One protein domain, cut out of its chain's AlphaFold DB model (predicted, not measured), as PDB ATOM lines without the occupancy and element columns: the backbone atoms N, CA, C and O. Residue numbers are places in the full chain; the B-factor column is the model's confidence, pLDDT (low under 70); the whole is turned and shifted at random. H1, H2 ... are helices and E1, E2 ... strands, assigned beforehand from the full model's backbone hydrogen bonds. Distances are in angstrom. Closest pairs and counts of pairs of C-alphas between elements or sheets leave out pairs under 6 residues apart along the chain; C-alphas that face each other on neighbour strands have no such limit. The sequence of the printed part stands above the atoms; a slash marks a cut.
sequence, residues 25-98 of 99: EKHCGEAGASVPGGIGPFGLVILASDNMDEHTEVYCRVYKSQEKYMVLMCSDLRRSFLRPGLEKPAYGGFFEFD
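Overview. This is residues 25 to 98 of the 99 residues of an uncharacterized protein of Hordeum vulgare subsp. vulgare (UniProt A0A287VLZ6). A single twisted sheet of four antiparallel strands, three of them long, E2, E3 and E4, and a shorter one, E1, at one edge, makes an elongated slab, with one short helix, H1, across one face near the E4 edge. The tight turn between E2 and E3 and the long loop between E3 and E4 lie at opposite ends of the longest axis. The printed part has 74 residues, with H1, E1, E2, E3 and E4 in that order along the chain; the sheet runs E1, E2, E3, E4. The class is mostly strand, though under half of the residues are in named elements. It is only just compact, close to loose, with a radius of gyration of the C-alphas of 13.2 A and spans of 44 by 23 by 17 A.

Arrangement. E1, residues 42 to 46, E2, residues 56 to 64, E3, residues 69 to 76, and E4, residues 90 to 97, form a meander, each strand the antiparallel neighbour of the one before, and each consecutive pair a hairpin. N 44 and O 58 of E1 and E2 are 2.8 A apart, N 63 and O 70 of E2 and E3 2.8 A, and N 75 and O 91 of E3 and E4 2.8 A, each within hydrogen-bond range. Edge strands E1 and E4 are apart. H1, residues 25 to 30, is on the sheet at a height of 7.1 A, only just over E3 and E4 with 3 C-alphas on each. It runs across the strands, at 82 degrees to E3 on the local plane. Its closest C-alphas to E4 are those of Glu 25 and Tyr 91, 4.7 A. Every O i to N i+4 pair in H1 is within hydrogen-bond range.

Along the chain. E2 is 26.3 A long, E3 21.8 A, E4 21.7 A, E1 13.0 A and H1 8.8 A. H1 begins at C-alpha 25, (-39.979, 9.733, -21.209); E4 ends at C-alpha 97, (-23.826, 17.766, -27.955).

Size, cuts and confidence. The C-alphas farthest apart, of Glu 67 and Arg 83, are 44.2 A apart. The links H1 to E1 and E3 to E4 are long. The printed part has no cut, and no printed residue is under 70 in pLDDT.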
ATOM      1  N   GLU A  25     -38.586   9.275 -21.232       96.19
ATOM      2  CA  GLU A  25     -39.979   9.733 -21.209       96.19
ATOM      3  C   GLU A  25     -40.417  10.077 -19.784       96.19
ATOM      4  O   GLU A  25     -40.940  11.165 -19.518       96.19
ATOM      5  N   LYS A  26     -40.120   9.190 -18.827       96.69
ATOM      6  CA  LYS A  26     -40.334   9.477 -17.408       96.69
ATOM      7  C   LYS A  26     -39.575  10.729 -16.977       96.69
ATOM      8  O   LYS A  26     -40.158  11.584 -16.309       96.69
ATOM      9  N   HIS A  27     -38.312  10.863 -17.390       97.50
ATOM     10  CA  HIS A  27     -37.513  12.044 -17.062       97.50
ATOM     11  C   HIS A  27     -38.087  13.327 -17.674       97.50
ATOM     12  O   HIS A  27     -38.152  14.336 -16.985       97.50
ATOM     13  N   CYS A  28     -38.608  13.309 -18.906       97.44
ATOM     14  CA  CYS A  28     -39.358  14.444 -19.462       97.44
ATOM     15  C   CYS A  28     -40.586  14.798 -18.610       97.44
ATOM     16  O   CYS A  28     -40.861  15.971 -18.367       97.44
ATOM     17  N   GLY A  29     -41.298  13.792 -18.096       95.69
ATOM     18  CA  GLY A  29     -42.415  13.999 -17.176       95.69
ATOM     19  C   GLY A  29     -42.012  14.698 -15.871       95.69
ATOM     20  O   GLY A  29     -42.730  15.592 -15.408       95.69
ATOM     21  N   GLU A  30     -40.877  14.312 -15.287       95.69
ATOM     22  CA  GLU A  30     -40.332  14.881 -14.044       95.69
ATOM     23  C   GLU A  30     -39.700  16.264 -14.276       95.69
ATOM     24  O   GLU A  30     -39.962  17.207 -13.531       95.69
ATOM     25  N   ALA A  31     -38.948  16.416 -15.363       95.69
ATOM     26  CA  ALA A  31     -38.299  17.639 -15.820       95.69
ATOM     27  C   ALA A  31     -39.170  18.396 -16.849       95.69
ATOM     28  O   ALA A  31     -38.697  18.809 -17.913       95.69
ATOM     29  N   GLY A  32     -40.454  18.589 -16.522       94.56
ATOM     30  CA  GLY A  32     -41.464  19.262 -17.362       94.56
ATOM     31  C   GLY A  32     -41.133  20.723 -17.708       94.56
ATOM     32  O   GLY A  32     -40.287  21.330 -17.051       94.56
ATOM     33  N   ALA A  33     -41.828  21.353 -18.664       93.44
ATOM     34  CA  ALA A  33     -41.496  22.728 -19.084       93.44
ATOM     35  C   ALA A  33     -41.731  23.803 -17.997       93.44
ATOM     36  O   ALA A  33     -41.213  24.911 -18.085       93.44
ATOM     37  N   SER A  34     -42.498  23.484 -16.951       90.81
ATOM     38  CA  SER A  34     -42.726  24.372 -15.798       90.81
ATOM     39  C   SER A  34     -41.717  24.186 -14.655       90.81
ATOM     40  O   SER A  34     -41.792  24.897 -13.655       90.81
ATOM     41  N   VAL A  35     -40.809  23.210 -14.753       95.31
ATOM     42  CA  VAL A  35     -39.820  22.924 -13.705       95.31
ATOM     43  C   VAL A  35     -38.541  23.712 -14.010       95.31
ATOM     44  O   VAL A  35     -38.005  23.558 -15.105       95.31
ATOM     45  N   PRO A  36     -38.016  24.541 -13.095       91.75
ATOM     46  CA  PRO A  36     -36.741  25.220 -13.318       91.75
ATOM     47  C   PRO A  36     -35.587  24.232 -13.529       91.75
ATOM     48  O   PRO A  36     -35.643  23.084 -13.086       91.75
ATOM     49  N   GLY A  37     -34.537  24.670 -14.207       92.38
ATOM     50  CA  GLY A  37     -33.290  23.930 -14.368       92.38
ATOM     51  C   GLY A  37     -32.150  24.899 -14.643       92.38
ATOM     52  O   GLY A  37     -32.393  26.088 -14.850       92.38
ATOM     53  N   GLY A  38     -30.927  24.387 -14.632       95.25
ATOM     54  CA  GLY A  38     -29.735  25.170 -14.924       95.25
ATOM     55  C   GLY A  38     -29.760  25.778 -16.327       95.25
ATOM     56  O   GLY A  38     -29.614  26.985 -16.497       95.25
ATOM     57  N   ILE A  39     -30.041  24.953 -17.344       94.94
ATOM     58  CA  ILE A  39     -30.248  25.418 -18.720       94.94
ATOM     59  C   ILE A  39     -31.499  24.792 -19.310       94.94
ATOM     60  O   ILE A  39     -31.605  23.576 -19.502       94.94
ATOM     61  N   GLY A  40     -32.419  25.678 -19.671       93.62
ATOM     62  CA  GLY A  40     -33.758  25.319 -20.085       93.62
ATOM     63  C   GLY A  40     -34.694  25.085 -18.896       93.62
ATOM     64  O   GLY A  40     -34.313  25.253 -17.738       93.62
ATOM     65  N   PRO A  41     -35.946  24.710 -19.174       95.75
ATOM     66  CA  PRO A  41     -36.466  24.352 -20.491       95.75
ATOM     67  C   PRO A  41     -36.567  25.562 -21.438       95.75
ATOM     68  O   PRO A  41     -37.075  26.614 -21.060       95.75
ATOM     69  N   PHE A  42     -36.082  25.414 -22.672       94.44
ATOM     70  CA  PHE A  42     -36.281  26.381 -23.761       94.44
ATOM     71  C   PHE A  42     -36.830  25.660 -24.988       94.44
ATOM     72  O   PHE A  42     -36.492  24.504 -25.233       94.44
ATOM     73  N   GLY A  43     -37.707  26.308 -25.749       95.38
ATOM     74  CA  GLY A  43     -38.380  25.643 -26.855       95.38
ATOM     75  C   GLY A  43     -39.640  26.360 -27.303       95.38
ATOM     76  O   GLY A  43     -39.700  27.588 -27.326       95.38
ATOM     77  N   LEU A  44     -40.647  25.575 -27.668       96.00
ATOM     78  CA  LEU A  44     -41.888  26.032 -28.269       96.00
ATOM     79  C   LEU A  44     -43.089  25.542 -27.481       96.00
ATOM     80  O   LEU A  44     -43.134  24.406 -27.010       96.00
ATOM     81  N   VAL A  45     -44.111  26.385 -27.459       96.81
ATOM     82  CA  VAL A  45     -45.467  25.961 -27.148       96.81
ATOM     83  C   VAL A  45     -46.253  25.948 -28.454       96.81
ATOM     84  O   VAL A  45     -46.349  26.967 -29.138       96.81
ATOM     85  N   ILE A  46     -46.761  24.779 -28.835       96.25
ATOM     86  CA  ILE A  46     -47.456  24.553 -30.107       96.25
ATOM     87  C   ILE A  46     -48.864  24.022 -29.863       96.25
ATOM     88  O   ILE A  46     -49.163  23.507 -28.787       96.25
ATOM     89  N   LEU A  47     -49.721  24.131 -30.886       95.94
ATOM     90  CA  LEU A  47     -51.128  23.707 -30.815       95.94
ATOM     91  C   LEU A  47     -51.832  24.284 -29.574       95.94
ATOM     92  O   LEU A  47     -52.581  23.592 -28.894       95.94
ATOM     93  N   ALA A  48     -51.528  25.547 -29.269       97.19
ATOM     94  CA  ALA A  48     -51.996  26.213 -28.072       97.19
ATOM     95  C   ALA A  48     -53.344  26.899 -28.301       97.19
ATOM     96  O   ALA A  48     -53.546  27.607 -29.290       97.19
ATOM     97  N   SER A  49     -54.246  26.700 -27.354       97.56
ATOM     98  CA  SER A  49     -55.437  27.523 -27.156       97.56
ATOM     99  C   SER A  49     -55.057  28.941 -26.716       97.56
ATOM    100  O   SER A  49     -54.015  29.153 -26.100       97.56
ATOM    101  N   ASP A  50     -55.922  29.917 -27.000       97.31
ATOM    102  CA  ASP A  50     -55.694  31.332 -26.659       97.31
ATOM    103  C   ASP A  50     -55.475  31.553 -25.151       97.31
ATOM    104  O   ASP A  50     -54.667  32.380 -24.736       97.31
ATOM    105  N   ASN A  51     -56.150  30.759 -24.316       96.50
ATOM    106  CA  ASN A  51     -56.028  30.813 -22.863       96.50
ATOM    107  C   ASN A  51     -54.970  29.857 -22.283       96.50
ATOM    108  O   ASN A  51     -54.818  29.823 -21.064       96.50
ATOM    109  N   MET A  52     -54.233  29.119 -23.126       95.69
ATOM    110  CA  MET A  52     -53.179  28.171 -22.728       95.69
ATOM    111  C   MET A  52     -53.660  27.021 -21.823       95.69
ATOM    112  O   MET A  52     -52.869  26.440 -21.076       95.69
ATOM    113  N   ASP A  53     -54.950  26.679 -21.877       95.75
ATOM    114  CA  ASP A  53     -55.486  25.497 -21.186       95.75
ATOM    115  C   ASP A  53     -55.119  24.205 -21.927       95.75
ATOM    116  O   ASP A  53     -54.839  23.173 -21.313       95.75
ATOM    117  N   GLU A  54     -55.134  24.276 -23.259       96.88
ATOM    118  CA  GLU A  54     -54.643  23.242 -24.164       96.88
ATOM    119  C   GLU A  54     -53.377  23.722 -24.860       96.88
ATOM    120  O   GLU A  54     -53.412  24.771 -25.507       96.88
ATOM    121  N   HIS A  55     -52.288  22.963 -24.747       97.25
ATOM    122  CA  HIS A  55     -51.040  23.187 -25.470       97.25
ATOM    123  C   HIS A  55     -50.093  21.984 -25.384       97.25
ATOM    124  O   HIS A  55     -50.156  21.179 -24.454       97.25
ATOM    125  N   THR A  56     -49.174  21.891 -26.341       97.56
ATOM    126  CA  THR A  56     -48.056  20.940 -26.318       97.56
ATOM    127  C   THR A  56     -46.751  21.703 -26.146       97.56
ATOM    128  O   THR A  56     -46.500  22.676 -26.859       97.56
ATOM    129  N   GLU A  57     -45.906  21.251 -25.225       97.75
ATOM    130  CA  GLU A  57     -44.607  21.868 -24.945       97.75
ATOM    131  C   GLU A  57     -43.516  21.024 -25.607       97.75
ATOM    132  O   GLU A  57     -43.333  19.859 -25.263       97.75
ATOM    133  N   VAL A  58     -42.789  21.599 -26.564       97.56
ATOM    134  CA  VAL A  58     -41.605  20.972 -27.165       97.56
ATOM    135  C   VAL A  58     -40.393  21.738 -26.678       97.56
ATOM    136  O   VAL A  58     -40.196  22.881 -27.080       97.56
ATOM    137  N   TYR A  59     -39.598  21.146 -25.794       97.06
ATOM    138  CA  TYR A  59     -38.522  21.859 -25.112       97.06
ATOM    139  C   TYR A  59     -37.248  21.036 -25.005       97.06
ATOM    140  O   TYR A  59     -37.266  19.806 -24.997       97.06
ATOM    141  N   CYS A  60     -36.143  21.756 -24.874       96.50
ATOM    142  CA  CYS A  60     -34.823  21.215 -24.643       96.50
ATOM    143  C   CYS A  60     -34.317  21.605 -23.252       96.50
ATOM    144  O   CYS A  60     -34.601  22.695 -22.748       96.50
ATOM    145  N   ARG A  61     -33.533  20.711 -22.650       96.75
ATOM    146  CA  ARG A  61     -32.712  20.964 -21.460       96.75
ATOM    147  C   ARG A  61     -31.292  20.506 -21.726       96.75
ATOM    148  O   ARG A  61     -31.099  19.493 -22.396       96.75
ATOM    149  N   VAL A  62     -30.317  21.221 -21.179       95.94
ATOM    150  CA  VAL A  62     -28.895  20.894 -21.341       95.94
ATOM    151  C   VAL A  62     -28.324  20.468 -19.997       95.94
ATOM    152  O   VAL A  62     -28.462  21.179 -19.004       95.94
ATOM    153  N   TYR A  63     -27.664  19.315 -19.987       96.25
ATOM    154  CA  TYR A  63     -26.988  18.750 -18.828       96.25
ATOM    155  C   TYR A  63     -25.494  18.597 -19.093       96.25
ATOM    156  O   TYR A  63     -25.065  18.342 -20.221       96.25
ATOM    157  N   LYS A  64     -24.696  18.700 -18.036       94.75
ATOM    158  CA  LYS A  64     -23.245  18.540 -18.076       94.75
ATOM    159  C   LYS A  64     -22.847  17.106 -17.737       94.75
ATOM    160  O   LYS A  64     -23.046  16.658 -16.608       94.75
ATOM    161  N   SER A  65     -22.262  16.391 -18.697       90.94
ATOM    162  CA  SER A  65     -21.579  15.112 -18.462       90.94
ATOM    163  C   SER A  65     -20.078  15.348 -18.216       90.94
ATOM    164  O   SER A  65     -19.627  16.489 -18.130       90.94
ATOM    165  N   GLN A  66     -19.291  14.280 -18.053       83.69
ATOM    166  CA  GLN A  66     -17.861  14.383 -17.723       83.69
ATOM    167  C   GLN A  66     -17.042  15.079 -18.820       83.69
ATOM    168  O   GLN A  66     -16.189  15.905 -18.506       83.69
ATOM    169  N   GLU A  67     -17.311  14.759 -20.087       80.75
ATOM    170  CA  GLU A  67     -16.535  15.256 -21.237       80.75
ATOM    171  C   GLU A  67     -17.398  15.954 -22.298       80.75
ATOM    172  O   GLU A  67     -16.863  16.571 -23.211       80.75
ATOM    173  N   LYS A  68     -18.728  15.855 -22.191       88.94
ATOM    174  CA  LYS A  68     -19.693  16.336 -23.191       88.94
ATOM    175  C   LYS A  68     -20.931  16.930 -22.530       88.94
ATOM    176  O   LYS A  68     -21.128  16.779 -21.321       88.94
ATOM    177  N   TYR A  69     -21.804  17.527 -23.333       93.19
ATOM    178  CA  TYR A  69     -23.136  17.928 -22.899       93.19
ATOM    179  C   TYR A  69     -24.176  16.923 -23.384       93.19
ATOM    180  O   TYR A  69     -24.078  16.374 -24.480       93.19
ATOM    181  N   MET A  70     -25.176  16.677 -22.548       95.88
ATOM    182  CA  MET A  70     -26.326  15.844 -22.885       95.88
ATOM    183  C   MET A  70     -27.536  16.748 -23.025       95.88
ATOM    184  O   MET A  70     -27.910  17.435 -22.074       95.88
ATOM    185  N   VAL A  71     -28.161  16.741 -24.195       95.88
ATOM    186  CA  VAL A  71     -29.390  17.495 -24.427       95.88
ATOM    187  C   VAL A  71     -30.563  16.540 -24.334       95.88
ATOM    188  O   VAL A  71     -30.618  15.548 -25.058       95.88
ATOM    189  N   LEU A  72     -31.496  16.836 -23.436       97.75
ATOM    190  CA  LEU A  72     -32.806  16.205 -23.408       97.75
ATOM    191  C   LEU A  72     -33.738  17.022 -24.292       97.75
ATOM    192  O   LEU A  72     -33.923  18.206 -24.023       97.75
ATOM    193  N   MET A  73     -34.359  16.394 -25.284       97.69
ATOM    194  CA  MET A  73     -35.483  16.979 -26.013       97.69
ATOM    195  C   MET A  73     -36.763  16.255 -25.619       97.69
ATOM    196  O   MET A  73     -36.839  15.029 -25.705       97.69
ATOM    197  N   CYS A  74     -37.764  17.029 -25.214       98.38
ATOM    198  CA  CYS A  74     -39.061  16.541 -24.779       98.38
ATOM    199  C   CYS A  74     -40.178  17.076 -25.673       98.38
ATOM    200  O   CYS A  74     -40.132  18.214 -26.136       98.38
ATOM    201  N   SER A  75     -41.207  16.256 -25.854       98.06
ATOM    202  CA  SER A  75     -42.519  16.643 -26.359       98.06
ATOM    203  C   SER A  75     -43.548  16.246 -25.305       98.06
ATOM    204  O   SER A  75     -43.892  15.070 -25.162       98.06
ATOM    205  N   ASP A  76     -43.991  17.222 -24.518       97.44
ATOM    206  CA  ASP A  76     -44.912  17.021 -23.407       97.44
ATOM    207  C   ASP A  76     -46.353  17.286 -23.848       97.44
ATOM    208  O   ASP A  76     -46.770  18.425 -24.082       97.44
ATOM    209  N   LEU A  77     -47.120  16.200 -23.972       96.81
ATOM    210  CA  LEU A  77     -48.511  16.235 -24.408       96.81
ATOM    211  C   LEU A  77     -49.484  16.299 -23.225       96.81
ATOM    212  O   LEU A  77     -50.696  16.309 -23.456       96.81
ATOM    213  N   ARG A  78     -49.021  16.351 -21.965       94.75
ATOM    214  CA  ARG A  78     -49.886  16.275 -20.766       94.75
ATOM    215  C   ARG A  78     -50.988  17.334 -20.737       94.75
ATOM    216  O   ARG A  78     -52.049  17.086 -20.158       94.75
ATOM    217  N   ARG A  79     -50.769  18.471 -21.405       94.94
ATOM    218  CA  ARG A  79     -51.731  19.572 -21.559       94.94
ATOM    219  C   ARG A  79     -52.303  19.717 -22.973       94.94
ATOM    220  O   ARG A  79     -53.035  20.653 -23.220       94.94
ATOM    221  N   SER A  80     -52.052  18.788 -23.892       95.62
ATOM    222  CA  SER A  80     -52.396  18.954 -25.319       95.62
ATOM    223  C   SER A  80     -53.896  18.937 -25.648       95.62
ATOM    224  O   SER A  80     -54.291  19.423 -26.704       95.62
ATOM    225  N   PHE A  81     -54.739  18.378 -24.777       92.38
ATOM    226  CA  PHE A  81     -56.197  18.420 -24.915       92.38
ATOM    227  C   PHE A  81     -56.891  18.232 -23.562       92.38
ATOM    228  O   PHE A  81     -56.380  17.530 -22.691       92.38
ATOM    229  N   LEU A  82     -58.092  18.777 -23.376       91.31
ATOM    230  CA  LEU A  82     -58.878  18.662 -22.138       91.31
ATOM    231  C   LEU A  82     -59.688  17.364 -22.059       91.31
ATOM    232  O   LEU A  82     -60.104  16.951 -20.975       91.31
ATOM    233  N   ARG A  83     -59.900  16.686 -23.194       91.56
ATOM    234  CA  ARG A  83     -60.691  15.451 -23.250       91.56
ATOM    235  C   ARG A  83     -60.090  14.367 -22.328       91.56
ATOM    236  O   ARG A  83     -58.913  14.027 -22.481       91.56
ATOM    237  N   PRO A  84     -60.873  13.796 -21.392       89.31
ATOM    238  CA  PRO A  84     -60.403  12.729 -20.514       89.31
ATOM    239  C   PRO A  84     -60.337  11.377 -21.242       89.31
ATOM    240  O   PRO A  84     -60.985  11.179 -22.272       89.31
ATOM    241  N   GLY A  85     -59.591  10.425 -20.672       89.06
ATOM    242  CA  GLY A  85     -59.525   9.036 -21.156       89.06
ATOM    243  C   GLY A  85     -58.623   8.809 -22.373       89.06
ATOM    244  O   GLY A  85     -58.673   7.746 -22.979       89.06
ATOM    245  N   LEU A  86     -57.818   9.804 -22.730       90.31
ATOM    246  CA  LEU A  86     -56.782   9.723 -23.752       90.31
ATOM    247  C   LEU A  86     -55.417   9.792 -23.063       90.31
ATOM    248  O   LEU A  86     -55.231  10.600 -22.150       90.31
ATOM    249  N   GLU A  87     -54.483   8.952 -23.499       90.88
ATOM    250  CA  GLU A  87     -53.108   8.992 -23.005       90.88
ATOM    251  C   GLU A  87     -52.409  10.268 -23.474       90.88
ATOM    252  O   GLU A  87     -52.544  10.689 -24.624       90.88
ATOM    253  N   LYS A  88     -51.678  10.892 -22.551       93.44
ATOM    254  CA  LYS A  88     -50.947  12.141 -22.770       93.44
ATOM    255  C   LYS A  88     -49.536  12.008 -22.196       93.44
ATOM    256  O   LYS A  88     -49.276  12.511 -21.102       93.44
ATOM    257  N   PRO A  89     -48.661  11.245 -22.856       95.25
ATOM    258  CA  PRO A  89     -47.309  11.023 -22.367       95.25
ATOM    259  C   PRO A  89     -46.441  12.276 -22.535       95.25
ATOM    260  O   PRO A  89     -46.785  13.211 -23.261       95.25
ATOM    261  N   ALA A  90     -45.296  12.264 -21.865       97.19
ATOM    262  CA  ALA A  90     -44.195  13.164 -22.158       97.19
ATOM    263  C   ALA A  90     -43.119  12.345 -22.870       97.19
ATOM    264  O   ALA A  90     -42.391  11.591 -22.236       97.19
ATOM    265  N   TYR A  91     -43.066  12.447 -24.194       97.38
ATOM    266  CA  TYR A  91     -42.050  11.753 -24.974       97.38
ATOM    267  C   TYR A  91     -40.721  12.487 -24.870       97.38
ATOM    268  O   TYR A  91     -40.701  13.713 -24.753       97.38
ATOM    269  N   GLY A  92     -39.615  11.769 -25.013       97.44
ATOM    270  CA  GLY A  92     -38.332  12.423 -25.186       97.44
ATOM    271  C   GLY A  92     -37.164  11.480 -25.356       97.44
ATOM    272  O   GLY A  92     -37.302  10.258 -25.348       97.44
ATOM    273  N   GLY A  93     -35.999  12.084 -25.535       97.88
ATOM    274  CA  GLY A  93     -34.751  11.374 -25.735       97.88
ATOM    275  C   GLY A  93     -33.555  12.278 -25.499       97.88
ATOM    276  O   GLY A  93     -33.659  13.506 -25.541       97.88
ATOM    277  N   PHE A  94     -32.418  11.638 -25.252       97.06
ATOM    278  CA  PHE A  94     -31.143  12.314 -25.089       97.06
ATOM    279  C   PHE A  94     -30.305  12.215 -26.358       97.06
ATOM    280  O   PHE A  94     -30.290  11.178 -27.023       97.06
ATOM    281  N   PHE A  95     -29.546  13.263 -26.643       94.25
ATOM    282  CA  PHE A  95     -28.466  13.234 -27.618       94.25
ATOM    283  C   PHE A  95     -27.243  13.966 -27.076       94.25
ATOM    284  O   PHE A  95     -27.348  14.873 -26.247       94.25
ATOM    285  N   GLU A  96     -26.072  13.527 -27.524       93.44
ATOM    286  CA  GLU A  96     -24.810  14.176 -27.194       93.44
ATOM    287  C   GLU A  96     -24.669  15.461 -28.007       93.44
ATOM    288  O   GLU A  96     -24.941  15.487 -29.209       93.44
ATOM    289  N   PHE A  97     -24.217  16.513 -27.341       85.38
ATOM    290  CA  PHE A  97     -23.826  17.766 -27.955       85.38
ATOM    291  C   PHE A  97     -22.365  18.043 -27.603       85.38
ATOM    292  O   PHE A  97     -21.966  17.970 -26.435       85.38
ATOM    293  N   ASP A  98     -21.585  18.317 -28.640       78.69
ATOM    294  CA  ASP A  98     -20.193  18.739 -28.544       78.69
ATOM    295  C   ASP A  98     -20.105  20.208 -28.967       78.69
ATOM    296  O   ASP A  98     -20.899  20.649 -29.805       78.69
TER     297      ASP A  98